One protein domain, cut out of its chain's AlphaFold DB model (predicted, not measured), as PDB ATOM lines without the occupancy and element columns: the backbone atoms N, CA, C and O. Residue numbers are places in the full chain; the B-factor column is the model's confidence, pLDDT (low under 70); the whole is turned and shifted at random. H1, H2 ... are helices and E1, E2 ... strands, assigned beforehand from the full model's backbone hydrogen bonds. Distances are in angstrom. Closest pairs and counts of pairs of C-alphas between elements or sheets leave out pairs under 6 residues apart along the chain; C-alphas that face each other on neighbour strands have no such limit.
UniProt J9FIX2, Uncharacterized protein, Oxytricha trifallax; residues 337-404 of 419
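Overview. This is residues 337 to 404 of the 419 residues of an uncharacterized protein of Oxytricha trifallax (UniProt J9FIX2). A small antiparallel sheet of three strands and a helical hairpin of H1 and H2 lie end to end, and H3 runs on from E3 and stands up from the sheet, roughly as the stem of a T. A long link, residues 341 to 353, leads from E1 to H1. The printed part has 68 residues, with three named helices and three named strands in the order E1, H1, H2, E2, E3, H3; the sheet's order is E1, E2, E3. The class is mixed, helices and strands. The whole is compact, with a radius of gyration of the C-alphas of 11.8 A, and flat, with spans of 36 by 30 by 16 A.

Along the chain. Strand E1, residues 337 to 340, begins with C-alpha 337 at (-18.357, 56.785, -43.937) and is 10.1 A long. Helix H1 covers residues 354 to 359, 8.6 A. Helix H2, residues 366 to 377, is 16.5 A long and begins with C-alpha 366 at (-20.814, 31.149, -59.737). Strand E2 covers residues 380 to 384, 13.7 A, and strand E3 residues 390 to 392, 6.9 A. Helix H3, residues 393 to 404, is 16.4 A long and ends with C-alpha 404 at (-33.507, 55.635, -56.478).

Arrangement. E1, an edge strand, is antiparallel to the inner strand E2 at 139 degrees; N 339 and O 381 are 2.8 A apart, within hydrogen-bond range. E2 and the other edge strand, E3, form a hairpin at 155 degrees, with N 382 and O 391 within hydrogen-bond range at 2.9 A. H3 is on the sheet, at a height over the sheet of 11.7 A, and its line rises 52 degrees out of the local plane. It lies over E3 and only just over E2, on which 3 of its C-alphas fall. The closest C-alphas of E2 and H3 are those of Arg 381 and Lys 393, 5.7 A apart. H2 is close to H3 but not clearly touching, about perpendicular at 74 degrees; their closest C-alphas, those of Asn 376 and Lys 393, are 7.7 A apart. H1 and H2 touch as a helical hairpin, opposite ways at a shallow tilt of 13 degrees, with the C-alphas of Glu 355 and Ile 373 closest at 5.9 A. Neither H1 nor H2 is on the sheet. H1 and H3 are only just apart, 8.4 A at the closest. In H1, H2 and H3 every O i to N i+4 pair is within hydrogen-bond range.

Size, cuts and confidence. The two C-alphas farthest apart are those of Asp 366 and Asp 386, 36.7 A. The printed part has no cut. The link E1 to H1, 13 residues, is long; H1 to H2 is short, and the other three are tight. The mean pLDDT of the printed part is 74.6; residues 341 to 346, 368, 375 and 399 to 404 of this model are under 70.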
ATOM      1  N   ASN A 337     -19.714  56.632 -43.421       77.38
ATOM      2  CA  ASN A 337     -18.357  56.785 -43.937       77.38
ATOM      3  C   ASN A 337     -17.866  55.482 -44.556       77.38
ATOM      4  O   ASN A 337     -18.040  54.410 -43.975       77.38
ATOM      5  N   PHE A 338     -17.189  55.598 -45.694       76.69
ATOM      6  CA  PHE A 338     -16.458  54.488 -46.284       76.69
ATOM      7  C   PHE A 338     -15.247  54.122 -45.415       76.69
ATOM      8  O   PHE A 338     -14.510  54.997 -44.960       76.69
ATOM      9  N   THR A 339     -15.054  52.829 -45.171       75.06
ATOM     10  CA  THR A 339     -13.950  52.286 -44.380       75.06
ATOM     11  C   THR A 339     -13.538  50.906 -44.893       75.06
ATOM     12  O   THR A 339     -14.321  50.202 -45.535       75.06
ATOM     13  N   PHE A 340     -12.311  50.507 -44.571       77.12
ATOM     14  CA  PHE A 340     -11.805  49.158 -44.800       77.12
ATOM     15  C   PHE A 340     -11.796  48.394 -43.473       77.12
ATOM     16  O   PHE A 340     -11.007  48.693 -42.577       77.12
ATOM     17  N   CYS A 341     -12.670  47.400 -43.338       69.94
ATOM     18  CA  CYS A 341     -12.714  46.512 -42.185       69.94
ATOM     19  C   CYS A 341     -12.056  45.173 -42.536       69.94
ATOM     20  O   CYS A 341     -12.624  44.366 -43.268       69.94
ATOM     21  N   SER A 342     -10.856  44.932 -42.001       58.09
ATOM     22  CA  SER A 342     -10.103  43.689 -42.225       58.09
ATOM     23  C   SER A 342     -10.649  42.486 -41.445       58.09
ATOM     24  O   SER A 342     -10.153  41.375 -41.603       58.09
ATOM     25  N   GLU A 343     -11.620  42.692 -40.553       61.69
ATOM     26  CA  GLU A 343     -12.210  41.613 -39.763       61.69
ATOM     27  C   GLU A 343     -13.293  40.906 -40.581       61.69
ATOM     28  O   GLU A 343     -14.404  41.417 -40.754       61.69
ATOM     29  N   SER A 344     -12.973  39.696 -41.049       53.09
ATOM     30  CA  SER A 344     -13.864  38.819 -41.825       53.09
ATOM     31  C   SER A 344     -15.196  38.508 -41.129       53.09
ATOM     32  O   SER A 344     -16.136  38.078 -41.786       53.09
ATOM     33  N   ASN A 345     -15.299  38.762 -39.818       53.66
ATOM     34  CA  ASN A 345     -16.466  38.443 -38.990       53.66
ATOM     35  C   ASN A 345     -17.351  39.650 -38.650       53.66
ATOM     36  O   ASN A 345     -18.232  39.542 -37.797       53.66
ATOM     37  N   THR A 346     -17.148  40.804 -39.287       64.81
ATOM     38  CA  THR A 346     -18.089  41.917 -39.113       64.81
ATOM     39  C   THR A 346     -19.380  41.639 -39.888       64.81
ATOM     40  O   THR A 346     -19.367  41.422 -41.104       64.81
ATOM     41  N   PHE A 347     -20.509  41.615 -39.179       75.69
ATOM     42  CA  PHE A 347     -21.834  41.432 -39.769       75.69
ATOM     43  C   PHE A 347     -22.273  42.722 -40.475       75.69
ATOM     44  O   PHE A 347     -22.037  43.826 -39.996       75.69
ATOM     45  N   CYS A 348     -22.863  42.580 -41.656       79.38
ATOM     46  CA  CYS A 348     -23.593  43.634 -42.346       79.38
ATOM     47  C   CYS A 348     -25.023  43.659 -41.803       79.38
ATOM     48  O   CYS A 348     -25.704  42.639 -41.861       79.38
ATOM     49  N   ASP A 349     -25.526  44.807 -41.360       79.06
ATOM     50  CA  ASP A 349     -26.904  44.921 -40.862       79.06
ATOM     51  C   ASP A 349     -27.960  44.647 -41.947       79.06
ATOM     52  O   ASP A 349     -29.109  44.343 -41.644       79.06
ATOM     53  N   GLY A 350     -27.577  44.725 -43.227       78.19
ATOM     54  CA  GLY A 350     -28.458  44.417 -44.354       78.19
ATOM     55  C   GLY A 350     -28.542  42.930 -44.712       78.19
ATOM     56  O   GLY A 350     -29.615  42.457 -45.073       78.19
ATOM     57  N   CYS A 351     -27.429  42.188 -44.652       76.62
ATOM     58  CA  CYS A 351     -27.371  40.792 -45.122       76.62
ATOM     59  C   CYS A 351     -26.794  39.791 -44.113       76.62
ATOM     60  O   CYS A 351     -26.633  38.616 -44.442       76.62
ATOM     61  N   GLY A 352     -26.480  40.229 -42.895       85.62
ATOM     62  CA  GLY A 352     -25.781  39.434 -41.897       85.62
ATOM     63  C   GLY A 352     -24.353  39.132 -42.342       85.62
ATOM     64  O   GLY A 352     -23.541  40.036 -42.526       85.62
ATOM     65  N   ASP A 353     -24.035  37.851 -42.493       82.25
ATOM     66  CA  ASP A 353     -22.750  37.403 -43.023       82.25
ATOM     67  C   ASP A 353     -22.743  37.574 -44.556       82.25
ATOM     68  O   ASP A 353     -23.468  36.852 -45.256       82.25
ATOM     69  N   PRO A 354     -21.958  38.520 -45.110       75.38
ATOM     70  CA  PRO A 354     -22.037  38.815 -46.532       75.38
ATOM     71  C   PRO A 354     -21.529  37.660 -47.399       75.38
ATOM     72  O   PRO A 354     -22.048  37.479 -48.498       75.38
ATOM     73  N   GLU A 355     -20.572  36.854 -46.922       80.19
ATOM     74  CA  GLU A 355     -20.078  35.703 -47.688       80.19
ATOM     75  C   GLU A 355     -21.157  34.627 -47.789       80.19
ATOM     76  O   GLU A 355     -21.447  34.150 -48.888       80.19
ATOM     77  N   LYS A 356     -21.822  34.309 -46.670       83.31
ATOM     78  CA  LYS A 356     -22.941  33.356 -46.671       83.31
ATOM     79  C   LYS A 356     -24.097  33.846 -47.532       83.31
ATOM     80  O   LYS A 356     -24.622  33.067 -48.318       83.31
ATOM     81  N   SER A 357     -24.443  35.133 -47.442       81.69
ATOM     82  CA  SER A 357     -25.504  35.740 -48.254       81.69
ATOM     83  C   SER A 357     -25.205  35.690 -49.759       81.69
ATOM     84  O   SER A 357     -26.116  35.468 -50.556       81.69
ATOM     85  N   ILE A 358     -23.944  35.869 -50.172       80.19
ATOM     86  CA  ILE A 358     -23.531  35.731 -51.579       80.19
ATOM     87  C   ILE A 358     -23.590  34.262 -52.022       80.19
ATOM     88  O   ILE A 358     -24.088  33.970 -53.108       80.19
ATOM     89  N   GLN A 359     -23.113  33.332 -51.189       84.88
ATOM     90  CA  GLN A 359     -23.112  31.900 -51.506       84.88
ATOM     91  C   GLN A 359     -24.531  31.346 -51.678       84.88
ATOM     92  O   GLN A 359     -24.788  30.607 -52.634       84.88
ATOM     93  N   SER A 360     -25.456  31.747 -50.801       85.06
ATOM     94  CA  SER A 360     -26.843  31.275 -50.792       85.06
ATOM     95  C   SER A 360     -27.746  31.931 -51.840       85.06
ATOM     96  O   SER A 360     -28.896  31.522 -51.975       85.06
ATOM     97  N   ASP A 361     -27.283  32.953 -52.565       77.69
ATOM     98  CA  ASP A 361     -28.117  33.637 -53.554       77.69
ATOM     99  C   ASP A 361     -28.222  32.826 -54.854       77.69
ATOM    100  O   ASP A 361     -27.261  32.713 -55.616       77.69
ATOM    101  N   GLY A 362     -29.396  32.250 -55.114       81.44
ATOM    102  CA  GLY A 362     -29.670  31.465 -56.322       81.44
ATOM    103  C   GLY A 362     -29.726  32.283 -57.617       81.44
ATOM    104  O   GLY A 362     -29.728  31.696 -58.692       81.44
ATOM    105  N   THR A 363     -29.761  33.619 -57.535       80.19
ATOM    106  CA  THR A 363     -29.848  34.505 -58.709       80.19
ATOM    107  C   THR A 363     -28.484  34.884 -59.289       80.19
ATOM    108  O   THR A 363     -28.406  35.375 -60.413       80.19
ATOM    109  N   LEU A 364     -27.396  34.652 -58.545       73.31
ATOM    110  CA  LEU A 364     -26.038  34.993 -58.970       73.31
ATOM    111  C   LEU A 364     -25.354  33.797 -59.641       73.31
ATOM    112  O   LEU A 364     -25.408  32.677 -59.134       73.31
ATOM    113  N   SER A 365     -24.630  34.053 -60.732       86.56
ATOM    114  CA  SER A 365     -23.749  33.054 -61.343       86.56
ATOM    115  C   SER A 365     -22.536  32.759 -60.451       86.56
ATOM    116  O   SER A 365     -22.070  33.623 -59.706       86.56
ATOM    117  N   ASP A 366     -21.969  31.555 -60.556       78.69
ATOM    118  CA  ASP A 366     -20.814  31.149 -59.737       78.69
ATOM    119  C   ASP A 366     -19.576  32.031 -59.952       78.69
ATOM    120  O   ASP A 366     -18.802  32.258 -59.020       78.69
ATOM    121  N   SER A 367     -19.398  32.565 -61.166       78.31
ATOM    122  CA  SER A 367     -18.324  33.518 -61.476       78.31
ATOM    123  C   SER A 367     -18.499  34.819 -60.688       78.31
ATOM    124  O   SER A 367     -17.583  35.259 -59.992       78.31
ATOM    125  N   LEU A 368     -19.713  35.379 -60.705       69.00
ATOM    126  CA  LEU A 368     -20.036  36.616 -59.998       69.00
ATOM    127  C   LEU A 368     -20.005  36.430 -58.472       69.00
ATOM    128  O   LEU A 368     -19.560  37.319 -57.749       69.00
ATOM    129  N   LYS A 369     -20.404  35.255 -57.963       79.38
ATOM    130  CA  LYS A 369     -20.262  34.910 -56.538       79.38
ATOM    131  C   LYS A 369     -18.803  34.951 -56.090       79.38
ATOM    132  O   LYS A 369     -18.511  35.521 -55.041       79.38
ATOM    133  N   LYS A 370     -17.883  34.376 -56.875       78.56
ATOM    134  CA  LYS A 370     -16.444  34.381 -56.563       78.56
ATOM    135  C   LYS A 370     -15.875  35.797 -56.533       78.56
ATOM    136  O   LYS A 370     -15.167  36.134 -55.586       78.56
ATOM    137  N   GLU A 371     -16.229  36.623 -57.513       74.88
ATOM    138  CA  GLU A 371     -15.797  38.020 -57.578       74.88
ATOM    139  C   GLU A 371     -16.330  38.835 -56.390       74.88
ATOM    140  O   GLU A 371     -15.566  39.513 -55.705       74.88
ATOM    141  N   LEU A 372     -17.617  38.701 -56.055       70.75
ATOM    142  CA  LEU A 372     -18.220  39.404 -54.918       70.75
ATOM    143  C   LEU A 372     -17.650  38.953 -53.568       70.75
ATOM    144  O   LEU A 372     -17.477  39.785 -52.676       70.75
ATOM    145  N   ILE A 373     -17.322  37.668 -53.405       77.06
ATOM    146  CA  ILE A 373     -16.616  37.170 -52.214       77.06
ATOM    147  C   ILE A 373     -15.209  37.775 -52.147       77.06
ATOM    148  O   ILE A 373     -14.786  38.217 -51.083       77.06
ATOM    149  N   GLN A 374     -14.493  37.847 -53.272       77.19
ATOM    150  CA  GLN A 374     -13.172  38.471 -53.326       77.19
ATOM    151  C   GLN A 374     -13.234  39.966 -52.979       77.19
ATOM    152  O   GLN A 374     -12.418  40.435 -52.193       77.19
ATOM    153  N   ILE A 375     -14.240  40.690 -53.476       67.00
ATOM    154  CA  ILE A 375     -14.491  42.095 -53.123       67.00
ATOM    155  C   ILE A 375     -14.829  42.235 -51.634       67.00
ATOM    156  O   ILE A 375     -14.322  43.134 -50.970       67.00
ATOM    157  N   ASN A 376     -15.641  41.338 -51.070       70.88
ATOM    158  CA  ASN A 376     -15.969  41.369 -49.644       70.88
ATOM    159  C   ASN A 376     -14.736  41.111 -48.758       70.88
ATOM    160  O   ASN A 376     -14.600  41.722 -47.699       70.88
ATOM    161  N   LYS A 377     -13.793  40.280 -49.223       74.00
ATOM    162  CA  LYS A 377     -12.491  40.064 -48.569       74.00
ATOM    163  C   LYS A 377     -11.584  41.294 -48.583       74.00
ATOM    164  O   LYS A 377     -10.730  41.401 -47.709       74.00
ATOM    165  N   LEU A 378     -11.781  42.234 -49.512       73.19
ATOM    166  CA  LEU A 378     -11.083  43.527 -49.486       73.19
ATOM    167  C   LEU A 378     -11.544  44.409 -48.314       73.19
ATOM    168  O   LEU A 378     -10.880  45.390 -47.997       73.19
ATOM    169  N   GLY A 379     -12.649  44.061 -47.642       74.25
ATOM    170  CA  GLY A 379     -13.101  44.735 -46.426       74.25
ATOM    171  C   GLY A 379     -13.823  46.061 -46.666       74.25
ATOM    172  O   GLY A 379     -14.025  46.811 -45.715       74.25
ATOM    173  N   GLU A 380     -14.223  46.368 -47.901       80.12
ATOM    174  CA  GLU A 380     -14.908  47.619 -48.259       80.12
ATOM    175  C   GLU A 380     -16.316  47.704 -47.649       80.12
ATOM    176  O   GLU A 380     -17.240  46.978 -48.045       80.12
ATOM    177  N   ARG A 381     -16.499  48.604 -46.675       80.50
ATOM    178  CA  ARG A 381     -17.750  48.758 -45.921       80.50
ATOM    179  C   ARG A 381     -18.080  50.220 -45.649       80.50
ATOM    180  O   ARG A 381     -17.220  51.093 -45.694       80.50
ATOM    181  N   TRP A 382     -19.342  50.473 -45.324       84.31
ATOM    182  CA  TRP A 382     -19.812  51.771 -44.854       84.31
ATOM    183  C   TRP A 382     -20.227  51.645 -43.396       84.31
ATOM    184  O   TRP A 382     -21.108  50.847 -43.079       84.31
ATOM    185  N   MET A 383     -19.593  52.424 -42.523       80.62
ATOM    186  CA  MET A 383     -19.921  52.499 -41.099       80.62
ATOM    187  C   MET A 383     -20.614  53.814 -40.779       80.62
ATOM    188  O   MET A 383     -20.234  54.872 -41.280       80.62
ATOM    189  N   CYS A 384     -21.619  53.745 -39.919       81.94
ATOM    190  CA  CYS A 384     -22.262  54.916 -39.358       81.94
ATOM    191  C   CYS A 384     -21.308  55.668 -38.424       81.94
ATOM    192  O   CYS A 384     -20.576  55.056 -37.650       81.94
ATOM    193  N   GLN A 385     -21.304  57.000 -38.506       78.44
ATOM    194  CA  GLN A 385     -20.503  57.837 -37.607       78.44
ATOM    195  C   GLN A 385     -21.036  57.826 -36.167       78.44
ATOM    196  O   GLN A 385     -20.259  57.959 -35.225       78.44
ATOM    197  N   ASP A 386     -22.348  57.635 -36.007       78.44
ATOM    198  CA  ASP A 386     -23.057  57.875 -34.747       78.44
ATOM    199  C   ASP A 386     -23.497  56.581 -34.034       78.44
ATOM    200  O   ASP A 386     -23.983  56.623 -32.904       78.44
ATOM    201  N   CYS A 387     -23.355  55.410 -34.667       82.25
ATOM    202  CA  CYS A 387     -23.691  54.122 -34.055       82.25
ATOM    203  C   CYS A 387     -22.938  52.945 -34.701       82.25
ATOM    204  O   CYS A 387     -22.214  53.106 -35.677       82.25
ATOM    205  N   ILE A 388     -23.142  51.734 -34.171       78.00
ATOM    206  CA  ILE A 388     -22.487  50.497 -34.635       78.00
ATOM    207  C   ILE A 388     -23.008  49.964 -35.983       78.00
ATOM    208  O   ILE A 388     -22.637  48.862 -36.377       78.00
ATOM    209  N   PHE A 389     -23.860  50.724 -36.676       80.19
ATOM    210  CA  PHE A 389     -24.467  50.296 -37.931       80.19
ATOM    211  C   PHE A 389     -23.432  50.205 -39.055       80.19
ATOM    212  O   PHE A 389     -22.663  51.147 -39.290       80.19
ATOM    213  N   MET A 390     -23.441  49.092 -39.780       82.62
ATOM    214  CA  MET A 390     -22.493  48.796 -40.843       82.62
ATOM    215  C   MET A 390     -23.170  48.076 -42.006       82.62
ATOM    216  O   MET A 390     -23.882  47.091 -41.831       82.62
ATOM    217  N   VAL A 391     -22.875  48.508 -43.232       82.31
ATOM    218  CA  VAL A 391     -23.353  47.841 -44.450       82.31
ATOM    219  C   VAL A 391     -22.202  47.491 -45.384       82.31
ATOM    220  O   VAL A 391     -21.256  48.261 -45.565       82.31
ATOM    221  N   CYS A 392     -22.272  46.304 -45.984       82.00
ATOM    222  CA  CYS A 392     -21.334  45.893 -47.022       82.00
ATOM    223  C   CYS A 392     -21.634  46.623 -48.339       82.00
ATOM    224  O   CYS A 392     -22.757  47.082 -48.575       82.00
ATOM    225  N   LYS A 393     -20.642  46.666 -49.232       78.88
ATOM    226  CA  LYS A 393     -20.748  47.275 -50.567       78.88
ATOM    227  C   LYS A 393     -21.985  46.850 -51.345       78.88
ATOM    228  O   LYS A 393     -22.689  47.683 -51.907       78.88
ATOM    229  N   ARG A 394     -22.296  45.555 -51.324       77.50
ATOM    230  CA  ARG A 394     -23.462  45.005 -52.015       77.50
ATOM    231  C   ARG A 394     -24.775  45.582 -51.479       77.50
ATOM    232  O   ARG A 394     -25.575  46.090 -52.259       77.50
ATOM    233  N   CYS A 395     -24.989  45.527 -50.164       77.50
ATOM    234  CA  CYS A 395     -26.203  46.059 -49.537       77.50
ATOM    235  C   CYS A 395     -26.313  47.573 -49.708       77.50
ATOM    236  O   CYS A 395     -27.410  48.088 -49.913       77.50
ATOM    237  N   PHE A 396     -25.180  48.273 -49.679       77.38
ATOM    238  CA  PHE A 396     -25.123  49.704 -49.933       77.38
ATOM    239  C   PHE A 396     -25.654  50.055 -51.333       77.38
ATOM    240  O   PHE A 396     -26.572  50.870 -51.448       77.38
ATOM    241  N   PHE A 397     -25.165  49.390 -52.387       73.88
ATOM    242  CA  PHE A 397     -25.637  49.628 -53.756       73.88
ATOM    243  C   PHE A 397     -27.073  49.140 -53.991       73.88
ATOM    244  O   PHE A 397     -27.855  49.840 -54.629       73.88
ATOM    245  N   GLN A 398     -27.471  47.999 -53.422       72.00
ATOM    246  CA  GLN A 398     -28.864  47.536 -53.503       72.00
ATOM    247  C   GLN A 398     -29.841  48.514 -52.829       72.00
ATOM    248  O   GLN A 398     -30.945  48.721 -53.334       72.00
ATOM    249  N   GLY A 399     -29.438  49.145 -51.723       64.88
ATOM    250  CA  GLY A 399     -30.210  50.199 -51.063       64.88
ATOM    251  C   GLY A 399     -30.348  51.467 -51.911       64.88
ATOM    252  O   GLY A 399     -31.431  52.047 -51.948       64.88
ATOM    253  N   GLN A 400     -29.296  51.867 -52.643       60.22
ATOM    254  CA  GLN A 400     -29.374  52.986 -53.599       60.22
ATOM    255  C   GLN A 400     -30.381  52.709 -54.713       60.22
ATOM    256  O   GLN A 400     -31.192  53.570 -55.030       60.22
ATOM    257  N   ILE A 401     -30.349  51.500 -55.277       53.81
ATOM    258  CA  ILE A 401     -31.228  51.121 -56.387       53.81
ATOM    259  C   ILE A 401     -32.692  51.153 -55.927       53.81
ATOM    260  O   ILE A 401     -33.527  51.760 -56.594       53.81
ATOM    261  N   LYS A 402     -32.994  50.602 -54.742       50.97
ATOM    262  CA  LYS A 402     -34.359  50.589 -54.182       50.97
ATOM    263  C   LYS A 402     -34.885  51.978 -53.812       50.97
ATOM    264  O   LYS A 402     -36.072  52.226 -53.974       50.97
ATOM    265  N   ASN A 403     -34.020  52.877 -53.341       50.00
ATOM    266  CA  ASN A 403     -34.409  54.246 -52.985       50.00
ATOM    267  C   ASN A 403     -34.375  55.215 -54.183       50.00
ATOM    268  O   ASN A 403     -34.870  56.334 -54.071       50.00
ATOM    269  N   GLY A 404     -33.775  54.803 -55.304       46.72
ATOM    270  CA  GLY A 404     -33.507  55.635 -56.478       46.72
ATOM    271  C   GLY A 404     -34.361  55.348 -57.713       46.72
ATOM    272  O   GLY A 404     -34.147  56.008 -58.725       46.72
TER     273      GLY A 404